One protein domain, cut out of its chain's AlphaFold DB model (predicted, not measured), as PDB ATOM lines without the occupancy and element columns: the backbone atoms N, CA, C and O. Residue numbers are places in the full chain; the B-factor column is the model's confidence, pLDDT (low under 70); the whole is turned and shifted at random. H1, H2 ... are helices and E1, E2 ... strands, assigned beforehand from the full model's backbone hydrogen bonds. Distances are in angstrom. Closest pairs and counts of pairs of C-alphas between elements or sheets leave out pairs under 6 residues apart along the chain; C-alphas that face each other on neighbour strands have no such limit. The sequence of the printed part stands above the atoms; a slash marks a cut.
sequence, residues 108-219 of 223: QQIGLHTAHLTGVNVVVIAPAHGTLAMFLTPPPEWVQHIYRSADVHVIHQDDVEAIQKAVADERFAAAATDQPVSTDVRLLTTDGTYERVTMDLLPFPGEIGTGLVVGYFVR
ATOM      1  N   GLN A 108     -27.395 -47.077  51.509       90.25
ATOM      2  CA  GLN A 108     -28.095 -45.903  50.994       90.25
ATOM      3  C   GLN A 108     -29.019 -46.273  49.825       90.25
ATOM      4  O   GLN A 108     -30.177 -45.865  49.815       90.25
ATOM      5  N   GLN A 109     -28.547 -47.096  48.884       89.44
ATOM      6  CA  GLN A 109     -29.351 -47.586  47.757       89.44
ATOM      7  C   GLN A 109     -30.489 -48.503  48.215       89.44
ATOM      8  O   GLN A 109     -31.619 -48.346  47.762       89.44
ATOM      9  N   ILE A 110     -30.233 -49.397  49.174       91.50
ATOM     10  CA  ILE A 110     -31.284 -50.224  49.791       91.50
ATOM     11  C   ILE A 110     -32.334 -49.338  50.487       91.50
ATOM     12  O   ILE A 110     -33.537 -49.600  50.400       91.50
ATOM     13  N   GLY A 111     -31.899 -48.263  51.149       92.94
ATOM     14  CA  GLY A 111     -32.780 -47.267  51.753       92.94
ATOM     15  C   GLY A 111     -33.654 -46.544  50.723       92.94
ATOM     16  O   GLY A 111     -34.864 -46.454  50.918       92.94
ATOM     17  N   LEU A 112     -33.076 -46.100  49.601       92.12
ATOM     18  CA  LEU A 112     -33.815 -45.475  48.492       92.12
ATOM     19  C   LEU A 112     -34.821 -46.441  47.856       92.12
ATOM     20  O   LEU A 112     -35.965 -46.065  47.610       92.12
ATOM     21  N   HIS A 113     -34.436 -47.703  47.662       91.88
ATOM     22  CA  HIS A 113     -35.355 -48.740  47.203       91.88
ATOM     23  C   HIS A 113     -36.520 -48.933  48.184       91.88
ATOM     24  O   HIS A 113     -37.675 -49.026  47.781       91.88
ATOM     25  N   THR A 114     -36.248 -48.928  49.489       93.38
ATOM     26  CA  THR A 114     -37.299 -49.048  50.511       93.38
ATOM     27  C   THR A 114     -38.223 -47.825  50.521       93.38
ATOM     28  O   THR A 114     -39.436 -47.980  50.642       93.38
ATOM     29  N   ALA A 115     -37.684 -46.614  50.344       92.75
ATOM     30  CA  ALA A 115     -38.484 -45.396  50.214       92.75
ATOM     31  C   ALA A 115     -39.414 -45.457  48.989       92.75
ATOM     32  O   ALA A 115     -40.591 -45.106  49.092       92.75
ATOM     33  N   HIS A 116     -38.938 -45.997  47.868       93.50
ATOM     34  CA  HIS A 116     -39.763 -46.234  46.683       93.50
ATOM     35  C   HIS A 116     -40.967 -47.137  46.943       93.50
ATOM     36  O   HIS A 116     -42.069 -46.822  46.497       93.50
ATOM     37  N   LEU A 117     -40.804 -48.198  47.741       92.81
ATOM     38  CA  LEU A 117     -41.920 -49.070  48.129       92.81
ATOM     39  C   LEU A 117     -43.011 -48.334  48.929       92.81
ATOM     40  O   LEU A 117     -44.143 -48.804  49.001       92.81
ATOM     41  N   THR A 118     -42.693 -47.170  49.508       92.62
ATOM     42  CA  THR A 118     -43.663 -46.278  50.175       92.62
ATOM     43  C   THR A 118     -44.240 -45.194  49.255       92.62
ATOM     44  O   THR A 118     -45.019 -44.357  49.704       92.62
ATOM     45  N   GLY A 119     -43.891 -45.212  47.965       93.19
ATOM     46  CA  GLY A 119     -44.382 -44.285  46.944       93.19
ATOM     47  C   GLY A 119     -43.519 -43.039  46.728       93.19
ATOM     48  O   GLY A 119     -43.895 -42.192  45.916       93.19
ATOM     49  N   VAL A 120     -42.377 -42.917  47.413       95.06
ATOM     50  CA  VAL A 120     -41.435 -41.801  47.228       95.06
ATOM     51  C   VAL A 120     -40.577 -42.046  45.994       95.06
ATOM     52  O   VAL A 120     -39.865 -43.041  45.915       95.06
ATOM     53  N   ASN A 121     -40.603 -41.115  45.047       95.75
ATOM     54  CA  ASN A 121     -39.793 -41.180  43.836       95.75
ATOM     55  C   ASN A 121     -38.782 -40.047  43.864       95.75
ATOM     56  O   ASN A 121     -39.163 -38.901  44.092       95.75
ATOM     57  N   VAL A 122     -37.513 -40.364  43.625       94.94
ATOM     58  CA  VAL A 122     -36.423 -39.386  43.592       94.94
ATOM     59  C   VAL A 122     -35.751 -39.457  42.229       94.94
ATOM     60  O   VAL A 122     -35.422 -40.543  41.749       94.94
ATOM     61  N   VAL A 123     -35.548 -38.307  41.600       94.00
ATOM     62  CA  VAL A 123     -35.068 -38.201  40.223       94.00
ATOM     63  C   VAL A 123     -34.130 -37.011  40.059       94.00
ATOM     64  O   VAL A 123     -34.343 -35.947  40.630       94.00
ATOM     65  N   VAL A 124     -33.080 -37.183  39.266       92.31
ATOM     66  CA  VAL A 124     -32.240 -36.095  38.773       92.31
ATOM     67  C   VAL A 124     -32.896 -35.510  37.533       92.31
ATOM     68  O   VAL A 124     -33.244 -36.239  36.603       92.31
ATOM     69  N   ILE A 125     -33.048 -34.194  37.511       92.00
ATOM     70  CA  ILE A 125     -33.725 -33.452  36.450       92.00
ATOM     71  C   ILE A 125     -32.724 -32.490  35.826       92.00
ATOM     72  O   ILE A 125     -31.922 -31.892  36.542       92.00
ATOM     73  N   ALA A 126     -32.808 -32.318  34.509       90.25
ATOM     74  CA  ALA A 126     -32.151 -31.242  33.776       90.25
ATOM     75  C   ALA A 126     -33.204 -30.179  33.390       90.25
ATOM     76  O   ALA A 126     -33.859 -30.320  32.350       90.25
ATOM     77  N   PRO A 127     -33.422 -29.127  34.210       90.19
ATOM     78  CA  PRO A 127     -34.526 -28.176  34.030       90.19
ATOM     79  C   PRO A 127     -34.499 -27.432  32.695       90.19
ATOM     80  O   PRO A 127     -35.547 -27.148  32.119       90.19
ATOM     81  N   ALA A 128     -33.303 -27.143  32.175       86.12
ATOM     82  CA  ALA A 128     -33.130 -26.486  30.881       86.12
ATOM     83  C   ALA A 128     -33.709 -27.305  29.711       86.12
ATOM     84  O   ALA A 128     -34.051 -26.735  28.678       86.12
ATOM     85  N   HIS A 129     -33.853 -28.623  29.891       85.00
ATOM     86  CA  HIS A 129     -34.271 -29.564  28.850       85.00
ATOM     87  C   HIS A 129     -35.613 -30.243  29.141       85.00
ATOM     88  O   HIS A 129     -36.131 -30.944  28.280       85.00
ATOM     89  N   GLY A 130     -36.188 -30.054  30.336       88.81
ATOM     90  CA  GLY A 130     -37.401 -30.774  30.736       88.81
ATOM     91  C   GLY A 130     -37.193 -32.291  30.821       88.81
ATOM     92  O   GLY A 130     -38.134 -33.060  30.618       88.81
ATOM     93  N   THR A 131     -35.963 -32.726  31.107       89.25
ATOM     94  CA  THR A 131     -35.562 -34.137  31.048       89.25
ATOM     95  C   THR A 131     -35.429 -34.726  32.444       89.25
ATOM     96  O   THR A 131     -34.706 -34.194  33.289       89.25
ATOM     97  N   LEU A 132     -36.078 -35.872  32.666       92.06
ATOM     98  CA  LEU A 132     -35.779 -36.758  33.789       92.06
ATOM     99  C   LEU A 132     -34.530 -37.569  33.433       92.06
ATOM    100  O   LEU A 132     -34.603 -38.516  32.650       92.06
ATOM    101  N   ALA A 133     -33.377 -37.163  33.958       87.88
ATOM    102  CA  ALA A 133     -32.087 -37.739  33.604       87.88
ATOM    103  C   ALA A 133     -31.924 -39.154  34.171       87.88
ATOM    104  O   ALA A 133     -31.664 -40.097  33.430       87.88
ATOM    105  N   MET A 134     -32.086 -39.301  35.486       90.44
ATOM    106  CA  MET A 134     -31.820 -40.549  36.201       90.44
ATOM    107  C   MET A 134     -32.700 -40.640  37.439       90.44
ATOM    108  O   MET A 134     -32.714 -39.716  38.248       90.44
ATOM    109  N   PHE A 135     -33.406 -41.750  37.625       92.56
ATOM    110  CA  PHE A 135     -34.071 -42.007  38.897       92.56
ATOM    111  C   PHE A 135     -33.050 -42.521  39.923       92.56
ATOM    112  O   PHE A 135     -32.241 -43.389  39.615       92.56
ATOM    113  N   LEU A 136     -33.071 -41.951  41.130       91.12
ATOM    114  CA  LEU A 136     -32.262 -42.400  42.273       91.12
ATOM    115  C   LEU A 136     -32.983 -43.488  43.079       91.12
ATOM    116  O   LEU A 136     -32.361 -44.286  43.775       91.12
ATOM    117  N   THR A 137     -34.308 -43.510  42.985       93.19
ATOM    118  CA  THR A 137     -35.150 -44.654  43.336       93.19
ATOM    119  C   THR A 137     -35.376 -45.529  42.101       93.19
ATOM    120  O   THR A 137     -35.136 -45.064  40.989       93.19
ATOM    121  N   PRO A 138     -35.912 -46.755  42.223       91.19
ATOM    122  CA  PRO A 138     -36.527 -47.407  41.072       91.19
ATOM    123  C   PRO A 138     -37.519 -46.454  40.366       91.19
ATOM    124  O   PRO A 138     -38.233 -45.707  41.052       91.19
ATOM    125  N   PRO A 139     -37.554 -46.417  39.020       91.81
ATOM    126  CA  PRO A 139     -38.532 -45.614  38.300       91.81
ATOM    127  C   PRO A 139     -39.965 -46.077  38.618       91.81
ATOM    128  O   PRO A 139     -40.231 -47.280  38.599       91.81
ATOM    129  N   PRO A 140     -40.913 -45.163  38.881       93.69
ATOM    130  CA  PRO A 140     -42.305 -45.530  39.111       93.69
ATOM    131  C   PRO A 140     -42.944 -46.174  37.876       93.69
ATOM    132  O   PRO A 140     -42.888 -45.619  36.779       93.69
ATOM    133  N   GLU A 141     -43.641 -47.296  38.078       92.94
ATOM    134  CA  GLU A 141     -44.290 -48.079  37.009       92.94
ATOM    135  C   GLU A 141     -45.359 -47.304  36.227       92.94
ATOM    136  O   GLU A 141     -45.692 -47.653  35.096       92.94
ATOM    137  N   TRP A 142     -45.919 -46.250  36.824       94.12
ATOM    138  CA  TRP A 142     -46.963 -45.441  36.204       94.12
ATOM    139  C   TRP A 142     -46.416 -44.336  35.296       94.12
ATOM    140  O   TRP A 142     -47.190 -43.798  34.512       94.12
ATOM    141  N   VAL A 143     -45.120 -44.002  35.368       95.50
ATOM    142  CA  VAL A 143     -44.496 -42.951  34.547       95.50
ATOM    143  C   VAL A 143     -43.893 -43.556  33.282       95.50
ATOM    144  O   VAL A 143     -43.064 -44.470  33.345       95.50
ATOM    145  N   GLN A 144     -44.225 -42.976  32.125       94.62
ATOM    146  CA  GLN A 144     -43.660 -43.330  30.819       94.62
ATOM    147  C   GLN A 144     -42.229 -42.790  30.670       94.62
ATOM    148  O   GLN A 144     -41.932 -41.920  29.856       94.62
ATOM    149  N   HIS A 145     -41.309 -43.313  31.475       91.06
ATOM    150  CA  HIS A 145     -39.900 -42.930  31.442       91.06
ATOM    151  C   HIS A 145     -39.105 -43.672  30.358       91.06
ATOM    152  O   HIS A 145     -37.988 -43.270  30.049       91.06
ATOM    153  N   ILE A 146     -39.646 -44.747  29.780       90.25
ATOM    154  CA  ILE A 146     -39.035 -45.485  28.668       90.25
ATOM    155  C   ILE A 146     -39.760 -45.096  27.387       90.25
ATOM    156  O   ILE A 146     -40.944 -45.367  27.244       90.25
ATOM    157  N   TYR A 147     -39.070 -44.489  26.434       87.44
ATOM    158  CA  TYR A 147     -39.651 -44.128  25.140       87.44
ATOM    159  C   TYR A 147     -38.628 -44.301  24.024       87.44
ATOM    160  O   TYR A 147     -37.432 -44.364  24.296       87.44
ATOM    161  N   ARG A 148     -39.119 -44.409  22.783       85.44
ATOM    162  CA  ARG A 148     -38.318 -44.689  21.576       85.44
ATOM    163  C   ARG A 148     -38.385 -43.600  20.505       85.44
ATOM    164  O   ARG A 148     -38.043 -43.838  19.356       85.44
ATOM    165  N   SER A 149     -38.897 -42.427  20.862       84.38
ATOM    166  CA  SER A 149     -38.989 -41.277  19.965       84.38
ATOM    167  C   SER A 149     -38.606 -40.010  20.718       84.38
ATOM    168  O   SER A 149     -38.985 -39.851  21.878       84.38
ATOM    169  N   ALA A 150     -37.890 -39.119  20.036       83.12
ATOM    170  CA  ALA A 150     -37.494 -37.805  20.541       83.12
ATOM    171  C   ALA A 150     -38.689 -36.876  20.837       83.12
ATOM    172  O   ALA A 150     -38.560 -35.948  21.628       83.12
ATOM    173  N   ASP A 151     -39.863 -37.141  20.251       85.94
ATOM    174  CA  ASP A 151     -41.067 -36.311  20.430       85.94
ATOM    175  C   ASP A 151     -41.812 -36.594  21.751       85.94
ATOM    176  O   ASP A 151     -42.860 -36.007  22.031       85.94
ATOM    177  N   VAL A 152     -41.318 -37.534  22.564       89.44
ATOM    178  CA  VAL A 152     -41.941 -37.900  23.839       89.44
ATOM    179  C   VAL A 152     -41.389 -37.034  24.967       89.44
ATOM    180  O   VAL A 152     -40.219 -37.121  25.330       89.44
ATOM    181  N   HIS A 153     -42.268 -36.251  25.590       92.62
ATOM    182  CA  HIS A 153     -41.924 -35.390  26.720       92.62
ATOM    183  C   HIS A 153     -42.485 -35.957  28.022       92.62
ATOM    184  O   HIS A 153     -43.693 -35.938  28.247       92.62
ATOM    185  N   VAL A 154     -41.617 -36.461  28.903       95.00
ATOM    186  CA  VAL A 154     -42.072 -37.029  30.186       95.00
ATOM    187  C   VAL A 154     -42.630 -35.945  31.100       95.00
ATOM    188  O   VAL A 154     -43.650 -36.161  31.741       95.00
ATOM    189  N   ILE A 155     -41.999 -34.773  31.132       95.94
ATOM    190  CA  ILE A 155     -42.567 -33.567  31.738       95.94
ATOM    191  C   ILE A 155     -43.371 -32.849  30.656       95.94
ATOM    192  O   ILE A 155     -42.874 -32.650  29.548       95.94
ATOM    193  N   HIS A 156     -44.604 -32.451  30.961       96.19
ATOM    194  CA  HIS A 156     -45.411 -31.663  30.032       96.19
ATOM    195  C   HIS A 156     -44.685 -30.362  29.653       96.19
ATOM    196  O   HIS A 156     -44.200 -29.645  30.525       96.19
ATOM    197  N   GLN A 157     -44.638 -30.028  28.361       94.12
ATOM    198  CA  GLN A 157     -43.834 -28.908  27.849       94.12
ATOM    199  C   GLN A 157     -44.155 -27.564  28.529       94.12
ATOM    200  O   GLN A 157     -43.240 -26.848  28.925       94.12
ATOM    201  N   ASP A 158     -45.440 -27.257  28.744       96.19
ATOM    202  CA  ASP A 158     -45.866 -26.037  29.456       96.19
ATOM    203  C   ASP A 158     -45.339 -25.929  30.901       96.19
ATOM    204  O   ASP A 158     -45.273 -24.830  31.449       96.19
ATOM    205  N   ASP A 159     -44.974 -27.046  31.534       96.75
ATOM    206  CA  ASP A 159     -44.543 -27.070  32.934       96.75
ATOM    207  C   ASP A 159     -43.014 -26.915  33.063       96.75
ATOM    208  O   ASP A 159     -42.502 -26.668  34.156       96.75
ATOM    209  N   VAL A 160     -42.264 -26.979  31.953       94.25
ATOM    210  CA  VAL A 160     -40.800 -26.798  31.941       94.25
ATOM    211  C   VAL A 160     -40.413 -25.402  32.436       94.25
ATOM    212  O   VAL A 160     -39.503 -25.264  33.255       94.25
ATOM    213  N   GLU A 161     -41.138 -24.363  32.012       93.75
ATOM    214  CA  GLU A 161     -40.898 -22.989  32.473       93.75
ATOM    215  C   GLU A 161     -41.158 -22.849  33.983       93.75
ATOM    216  O   GLU A 161     -40.458 -22.102  34.669       93.75
ATOM    217  N   ALA A 162     -42.131 -23.586  34.529       93.38
ATOM    218  CA  ALA A 162     -42.420 -23.571  35.961       93.38
ATOM    219  C   ALA A 162     -41.257 -24.160  36.776       93.38
ATOM    220  O   ALA A 162     -40.873 -23.585  37.794       93.38
ATOM    221  N   ILE A 163     -40.648 -25.252  36.303       93.81
ATOM    222  CA  ILE A 163     -39.445 -25.832  36.920       93.81
ATOM    223  C   ILE A 163     -38.279 -24.839  36.841       93.81
ATOM    224  O   ILE A 163     -37.619 -24.584  37.844       93.81
ATOM    225  N   GLN A 164     -38.040 -24.234  35.675       92.75
ATOM    226  CA  GLN A 164     -36.956 -23.259  35.503       92.75
ATOM    227  C   GLN A 164     -37.118 -22.041  36.420       92.75
ATOM    228  O   GLN A 164     -36.149 -21.608  37.040       92.75
ATOM    229  N   LYS A 165     -38.344 -21.523  36.565       91.62
ATOM    230  CA  LYS A 165     -38.656 -20.438  37.508       91.62
ATOM    231  C   LYS A 165     -38.401 -20.843  38.956       91.62
ATOM    232  O   LYS A 165     -37.837 -20.048  39.698       91.62
ATOM    233  N   ALA A 166     -38.785 -22.059  39.346       90.75
ATOM    234  CA  ALA A 166     -38.539 -22.570  40.694       90.75
ATOM    235  C   ALA A 166     -37.035 -22.676  41.002       90.75
ATOM    236  O   ALA A 166     -36.612 -22.317  42.095       90.75
ATOM    237  N   VAL A 167     -36.226 -23.103  40.028       89.19
ATOM    238  CA  VAL A 167     -34.763 -23.239  40.161       89.19
ATOM    239  C   VAL A 167     -34.036 -21.889  40.125       89.19
ATOM    240  O   VAL A 167     -32.987 -21.738  40.744       89.19
ATOM    241  N   ALA A 168     -34.586 -20.893  39.426       87.00
ATOM    242  CA  ALA A 168     -34.035 -19.538  39.369       87.00
ATOM    243  C   ALA A 168     -34.396 -18.665  40.588       87.00
ATOM    244  O   ALA A 168     -33.867 -17.561  40.721       87.00
ATOM    245  N   ASP A 169     -35.303 -19.120  41.457       84.06
ATOM    246  CA  ASP A 169     -35.670 -18.419  42.689       84.06
ATOM    247  C   ASP A 169     -34.446 -18.313  43.617       84.06
ATOM    248  O   ASP A 169     -33.739 -19.292  43.850       84.06
ATOM    249  N   GLU A 170     -34.194 -17.136  44.195       79.50
ATOM    250  CA  GLU A 170     -33.070 -16.927  45.122       79.50
ATOM    251  C   GLU A 170     -33.127 -17.884  46.328       79.50
ATOM    252  O   GLU A 170     -32.092 -18.288  46.864       79.50
ATOM    253  N   ARG A 171     -34.337 -18.306  46.721       78.44
ATOM    254  CA  ARG A 171     -34.552 -19.305  47.773       78.44
ATOM    255  C   ARG A 171     -34.051 -20.686  47.377       78.44
ATOM    256  O   ARG A 171     -33.695 -21.436  48.270       78.44
ATOM    257  N   PHE A 172     -33.993 -21.020  46.087       82.06
ATOM    258  CA  PHE A 172     -33.473 -22.303  45.616       82.06
ATOM    259  C   PHE A 172     -31.960 -22.411  45.819       82.06
ATOM    260  O   PHE A 172     -31.468 -23.439  46.269       82.06
ATOM    261  N   ALA A 173     -31.213 -21.331  45.574       73.25
ATOM    262  CA  ALA A 173     -29.774 -21.301  45.850       73.25
ATOM    263  C   ALA A 173     -29.466 -21.374  47.357       73.25
ATOM    264  O   ALA A 173     -28.433 -21.907  47.760       73.25
ATOM    265  N   ALA A 174     -30.368 -20.842  48.189       67.88
ATOM    266  CA  ALA A 174     -30.304 -20.938  49.645       67.88
ATOM    267  C   ALA A 174     -30.961 -22.213  50.208       67.88
ATOM    268  O   ALA A 174     -30.855 -22.456  51.413       67.88
ATOM    269  N   ALA A 175     -31.634 -23.012  49.371       62.34
ATOM    270  CA  ALA A 175     -32.310 -24.228  49.786       62.34
ATOM    271  C   ALA A 175     -31.253 -25.256  50.192       62.34
ATOM    272  O   ALA A 175     -30.570 -25.856  49.364       62.34
ATOM    273  N   ALA A 176     -31.105 -25.455  51.495       60.69
ATOM    274  CA  ALA A 176     -30.470 -26.652  52.008       60.69
ATOM    275  C   ALA A 176     -31.451 -27.831  51.888       60.69
ATOM    276  O   ALA A 176     -32.636 -27.666  51.593       60.69
ATOM    277  N   THR A 177     -30.959 -29.046  52.134       60.34
ATOM    278  CA  THR A 177     -31.747 -30.292  52.114       60.34
ATOM    279  C   THR A 177     -33.027 -30.270  52.965       60.34
ATOM    280  O   THR A 177     -33.844 -31.172  52.831       60.34
ATOM    281  N   ASP A 178     -33.211 -29.283  53.844       64.56
ATOM    282  CA  ASP A 178     -34.355 -29.128  54.742       64.56
ATOM    283  C   ASP A 178     -35.423 -28.118  54.271       64.56
ATOM    284  O   ASP A 178     -36.465 -28.012  54.919       64.56
ATOM    285  N   GLN A 179     -35.216 -27.399  53.158       79.12
ATOM    286  CA  GLN A 179     -36.183 -26.426  52.616       79.12
ATOM    287  C   GLN A 179     -36.311 -26.524  51.086       79.12
ATOM    288  O   GLN A 179     -35.819 -25.650  50.370       79.12
ATOM    289  N   PRO A 180     -36.967 -27.572  50.558       87.81
ATOM    290  CA  PRO A 180     -37.165 -27.717  49.121       87.81
ATOM    291  C   PRO A 180     -38.088 -26.634  48.550       87.81
ATOM    292  O   PRO A 180     -38.956 -26.090  49.239       87.81
ATOM    293  N   VAL A 181     -37.930 -26.358  47.255       91.38
ATOM    294  CA  VAL A 181     -38.848 -25.500  46.495       91.38
ATOM    295  C   VAL A 181     -39.836 -26.382  45.740       91.38
ATOM    296  O   VAL A 181     -39.443 -27.136  44.853       91.38
ATOM    297  N   SER A 182     -41.118 -26.280  46.078       92.94
ATOM    298  CA  SER A 182     -42.185 -27.049  45.433       92.94
ATOM    299  C   SER A 182     -42.652 -26.405  44.128       92.94
ATOM    300  O   SER A 182     -42.834 -25.189  44.046       92.94
ATOM    301  N   THR A 183     -42.930 -27.231  43.125       94.81
ATOM    302  CA  THR A 183     -43.604 -26.842  41.886       94.81
ATOM    303  C   THR A 183     -44.560 -27.942  41.441       94.81
ATOM    304  O   THR A 183     -44.318 -29.121  41.690       94.81
ATOM    305  N   ASP A 184     -45.655 -27.579  40.785       96.12
ATOM    306  CA  ASP A 184     -46.569 -28.566  40.216       96.12
ATOM    307  C   ASP A 184     -46.193 -28.848  38.766       96.12
ATOM    308  O   ASP A 184     -46.039 -27.925  37.964       96.12
ATOM    309  N   VAL A 185     -46.102 -30.128  38.420       96.62
ATOM    310  CA  VAL A 185     -45.769 -30.586  37.071       96.62
ATOM    311  C   VAL A 185     -46.699 -31.710  36.657       96.62
ATOM    312  O   VAL A 185     -47.214 -32.457  37.488       96.62
ATOM    313  N   ARG A 186     -46.911 -31.862  35.360       97.69
ATOM    314  CA  ARG A 186     -47.595 -33.006  34.774       97.69
ATOM    315  C   ARG A 186     -46.577 -33.992  34.227       97.69
ATOM    316  O   ARG A 186     -45.747 -33.626  33.394       97.69
ATOM    317  N   LEU A 187     -46.670 -35.241  34.676       97.25
ATOM    318  CA  LEU A 187     -45.840 -36.347  34.208       97.25
ATOM    319  C   LEU A 187     -46.631 -37.254  33.268       97.25
ATOM    320  O   LEU A 187     -47.784 -37.585  33.543       97.25
ATOM    321  N   LEU A 188     -45.999 -37.646  32.162       96.75
ATOM    322  CA  LEU A 188     -46.552 -38.577  31.190       96.75
ATOM    323  C   LEU A 188     -46.688 -39.959  31.827       96.75
ATOM    324  O   LEU A 188     -45.712 -40.540  32.312       96.75
ATOM    325  N   THR A 189     -47.899 -40.487  31.807       96.50
ATOM    326  CA  THR A 189     -48.239 -41.801  32.336       96.50
ATOM    327  C   THR A 189     -48.081 -42.882  31.267       96.50
ATOM    328  O   THR A 189     -48.082 -42.608  30.064       96.50
ATOM    329  N   THR A 190     -47.990 -44.143  31.688       94.75
ATOM    330  CA  THR A 190     -47.890 -45.290  30.765       94.75
ATOM    331  C   THR A 190     -49.141 -45.535  29.914       94.75
ATOM    332  O   THR A 190     -49.066 -46.236  28.907       94.75
ATOM    333  N   ASP A 191     -50.280 -44.925  30.260       94.38
ATOM    334  CA  ASP A 191     -51.495 -44.917  29.432       94.38
ATOM    335  C   ASP A 191     -51.539 -43.763  28.405       94.38
ATOM    336  O   ASP A 191     -52.503 -43.643  27.647       94.38
ATOM    337  N   GLY A 192     -50.485 -42.939  28.341       94.38
ATOM    338  CA  GLY A 192     -50.351 -41.836  27.390       94.38
ATOM    339  C   GLY A 192     -51.060 -40.547  27.805       94.38
ATOM    340  O   GLY A 192     -51.204 -39.642  26.980       94.38
ATOM    341  N   THR A 193     -51.514 -40.443  29.056       96.00
ATOM    342  CA  THR A 193     -52.082 -39.214  29.620       96.00
ATOM    343  C   THR A 193     -51.063 -38.463  30.481       96.00
ATOM    344  O   THR A 193     -49.921 -38.881  30.645       96.00
ATOM    345  N   TYR A 194     -51.437 -37.290  30.983       96.94
ATOM    346  CA  TYR A 194     -50.582 -36.489  31.853       96.94
ATOM    347  C   TYR A 194     -51.223 -36.372  33.231       96.94
ATOM    348  O   TYR A 194     -52.327 -35.840  33.362       96.94
ATOM    349  N   GLU A 195     -50.511 -36.827  34.257       96.50
ATOM    350  CA  GLU A 195     -50.953 -36.771  35.650       96.50
ATOM    351  C   GLU A 195     -50.187 -35.678  36.399       96.50
ATOM    352  O   GLU A 195     -48.959 -35.607  36.341       96.50
ATOM    353  N   ARG A 196     -50.915 -34.799  37.096       96.75
ATOM    354  CA  ARG A 196     -50.318 -33.715  37.885       96.75
ATOM    355  C   ARG A 196     -49.752 -34.261  39.195       96.75
ATOM    356  O   ARG A 196     -50.460 -34.939  39.934       96.75
ATOM    357  N   VAL A 197     -48.521 -33.882  39.511       96.44
ATOM    358  CA  VAL A 197     -47.853 -34.145  40.786       96.44
ATOM    359  C   VAL A 197     -47.221 -32.866  41.319       96.44
ATOM    360  O   VAL A 197     -46.761 -32.022  40.549       96.44
ATOM    361  N   THR A 198     -47.168 -32.736  42.641       96.62
ATOM    362  CA  THR A 198     -46.293 -31.754  43.284       96.62
ATOM    363  C   THR A 198     -44.898 -32.354  43.373       96.62
ATOM    364  O   THR A 198     -44.718 -33.471  43.864       96.62
ATOM    365  N   MET A 199     -43.925 -31.622  42.851       95.94
ATOM    366  CA  MET A 199     -42.525 -31.994  42.811       95.94
ATOM    367  C   MET A 199     -41.719 -31.005  43.639       95.94
ATOM    368  O   MET A 199     -41.722 -29.802  43.382       95.94
ATOM    369  N   ASP A 200     -41.014 -31.535  44.622       94.62
ATOM    370  CA  ASP A 200     -40.142 -30.775  45.496       94.62
ATOM    371  C   ASP A 200     -38.715 -30.832  44.956       94.62
ATOM    372  O   ASP A 200     -38.169 -31.911  44.713       94.62
ATOM    373  N   LEU A 201     -38.125 -29.661  44.730       93.19
ATOM    374  CA  LEU A 201     -36.824 -29.506  44.093       93.19
ATOM    375  C   LEU A 201     -35.761 -29.112  45.120       93.19
ATOM    376  O   LEU A 201     -35.975 -28.234  45.959       93.19
ATOM    377  N   LEU A 202     -34.589 -29.726  44.992       91.00
ATOM    378  CA  LEU A 202     -33.398 -29.469  45.790       91.00
ATOM    379  C   LEU A 202     -32.197 -29.201  44.871       91.00
ATOM    380  O   LEU A 202     -32.033 -29.895  43.856       91.00
ATOM    381  N   PRO A 203     -31.336 -28.224  45.206       86.56
ATOM    382  CA  PRO A 203     -30.119 -27.983  44.449       86.56
ATOM    383  C   PRO A 203     -29.146 -29.148  44.614       86.56
ATOM    384  O   PRO A 203     -29.085 -29.809  45.654       86.56
ATOM    385  N   PHE A 204     -28.343 -29.375  43.580       78.25
ATOM    386  CA  PHE A 204     -27.222 -30.291  43.688       78.25
ATOM    387  C   PHE A 204     -26.074 -29.612  44.468       78.25
ATOM    388  O   PHE A 204     -25.708 -28.486  44.125       78.25
ATOM    389  N   PRO A 205     -25.477 -30.244  45.499       68.56
ATOM    390  CA  PRO A 205     -24.346 -29.650  46.212       68.56
ATOM    391  C   PRO A 205     -23.076 -29.578  45.338       68.56
ATOM    392  O   PRO A 205     -22.645 -30.582  44.777       68.56
ATOM    393  N   GLY A 206     -22.430 -28.407  45.277       64.81
ATOM    394  CA  GLY A 206     -21.158 -28.184  44.563       64.81
ATOM    395  C   GLY A 206     -21.301 -27.596  43.148       64.81
ATOM    396  O   GLY A 206     -22.400 -27.291  42.696       64.81
ATOM    397  N   GLU A 207     -20.181 -27.434  42.425       57.28
ATOM    398  CA  GLU A 207     -20.127 -26.800  41.078       57.28
ATOM    399  C   GLU A 207     -20.882 -27.575  39.979       57.28
ATOM    400  O   GLU A 207     -21.094 -27.098  38.867       57.28
ATOM    401  N   ILE A 208     -21.343 -28.769  40.327       55.12
ATOM    402  CA  ILE A 208     -22.137 -29.698  39.519       55.12
ATOM    403  C   ILE A 208     -23.568 -29.146  39.319       55.12
ATOM    404  O   ILE A 208     -24.268 -29.516  38.378       55.12
ATOM    405  N   GLY A 209     -23.978 -28.189  40.162       53.09
ATOM    406  CA  GLY A 209     -25.344 -27.687  40.309       53.09
ATOM    407  C   GLY A 209     -25.791 -26.511  39.435       53.09
ATOM    408  O   GLY A 209     -26.797 -25.900  39.775       53.09
ATOM    409  N   THR A 210     -25.127 -26.161  38.327       61.34
ATOM    410  CA  THR A 210     -25.649 -25.072  37.461       61.34
ATOM    411  C   THR A 210     -26.701 -25.525  36.440       61.34
ATOM    412  O   THR A 210     -27.373 -24.678  35.856       61.34
ATOM    413  N   GLY A 211     -26.895 -26.836  36.247       76.69
ATOM    414  CA  GLY A 211     -27.838 -27.364  35.247       76.69
ATOM    415  C   GLY A 211     -28.651 -28.595  35.657       76.69
ATOM    416  O   GLY A 211     -29.537 -28.998  34.905       76.69
ATOM    417  N   LEU A 212     -28.380 -29.182  36.828       87.75
ATOM    418  CA  LEU A 212     -29.071 -30.367  37.341       87.75
ATOM    419  C   LEU A 212     -29.637 -30.110  38.735       87.75
ATOM    420  O   LEU A 212     -29.016 -29.434  39.554       87.75
ATOM    421  N   VAL A 213     -30.799 -30.695  39.009       90.31
ATOM    422  CA  VAL A 213     -31.478 -30.610  40.309       90.31
ATOM    423  C   VAL A 213     -31.997 -31.978  40.725       90.31
ATOM    424  O   VAL A 213     -32.233 -32.843  39.879       90.31
ATOM    425  N   VAL A 214     -32.187 -32.179  42.026       92.06
ATOM    426  CA  VAL A 214     -32.866 -33.366  42.548       92.06
ATOM    427  C   VAL A 214     -34.331 -33.015  42.755       92.06
ATOM    428  O   VAL A 214     -34.647 -32.109  43.517       92.06
ATOM    429  N   GLY A 215     -35.221 -33.723  42.073       94.00
ATOM    430  CA  GLY A 215     -36.653 -33.678  42.318       94.00
ATOM    431  C   GLY A 215     -37.094 -34.891  43.124       94.00
ATOM    432  O   GLY A 215     -36.622 -36.005  42.883       94.00
ATOM    433  N   TYR A 216     -38.033 -34.702  44.042       94.69
ATOM    434  CA  TYR A 216     -38.779 -35.810  44.619       94.69
ATOM    435  C   TYR A 216     -40.283 -35.559  44.548       94.69
ATOM    436  O   TYR A 216     -40.747 -34.421  44.580       94.69
ATOM    437  N   PHE A 217     -41.052 -36.633  44.399       95.81
ATOM    438  CA  PHE A 217     -42.506 -36.569  44.303       95.81
ATOM    439  C   PHE A 217     -43.150 -37.874  44.770       95.81
ATOM    440  O   PHE A 217     -42.562 -38.959  44.707       95.81
ATOM    441  N   VAL A 218     -44.404 -37.764  45.199       94.88
ATOM    442  CA  VAL A 218     -45.278 -38.894  45.519       94.88
ATOM    443  C   VAL A 218     -46.485 -38.818  44.598       94.88
ATOM    444  O   VAL A 218     -47.010 -37.734  44.333       94.88
ATOM    445  N   ARG A 219     -46.935 -39.967  44.088       91.88
ATOM    446  CA  ARG A 219     -48.157 -40.015  43.286       91.88
ATOM    447  C   ARG A 219     -49.349 -39.663  44.172       91.88
ATOM    448  O   ARG A 219     -49.579 -40.317  45.187       91.88
TER     449      ARG A 219
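This is residues 108 to 219 of the 223 residues of an uncharacterized protein of Gordonia paraffinivorans (UniProt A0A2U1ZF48). A strongly twisted sheet of five strands makes the body, and the longest helix, H2, packs over one face, along E4 and E3. H1 sits beyond the start of E1 and only grazes the sheet. The printed part has 112 residues, running H1 E1 E2 H2 H3 E3 E4 H4 E5; the antiparallel sheet has the order E2, E1, E5, E4, E3. The class is mixed, helices and strands, in two layers, H2 on one face of the sheet; the whole is compact, with a radius of gyration of the C-alphas of 13.5 A and spans of 38 by 33 by 22 A.

Start at H1, residues 108 to 117; its C-alpha closest to E1, residues 120 to 126, is Ala 115, 7.8 A from that of Asn 121. E2, residues 131 to 135, forms a hairpin with E1; look for N 124 and O 134, 2.8 A apart. H2, residues 157 to 168, has a height over the sheet of 8.1 A, and its closest C-alphas to E3, residues 181 to 188, are Asp 159 and Val 185, 5.6 A apart. H3, residues 170 to 173, only grazes the sheet. E3 and E4, residues 194 to 203, form a hairpin, with N 183 and O 199 2.9 A apart. H4, residues 207 to 210, is only just not on the sheet, with 4 pairs of C-alphas within 10 A. E5, residues 213 to 218, neighbours E1, with N 123 and O 215 2.8 A apart, and E4, with N 202 and O 214 2.8 A apart. In H1 every O i to N i+4 pair is within hydrogen-bond range, in H2 6 of 8; H3 and H4 are too short for one.

Find C-alpha 108 at (-28.095, -45.903, 50.994); H1 runs 14.5 A from there. E1 spans 19.5 A, H2 17.8 A and E3 21.6 A. E4, 25.5 A long, bends by 59 degrees at residue 197. E5 ends at C-alpha 218, (-45.278, -38.894, 45.519).

The farthest C-alphas, Asp 191 and Glu 207, are 38.1 A apart. The printed part has no cut; the link from E2 to H2, 21 residues, is long. Confidence is under 70 at residues 174 to 178 and 205 to 210.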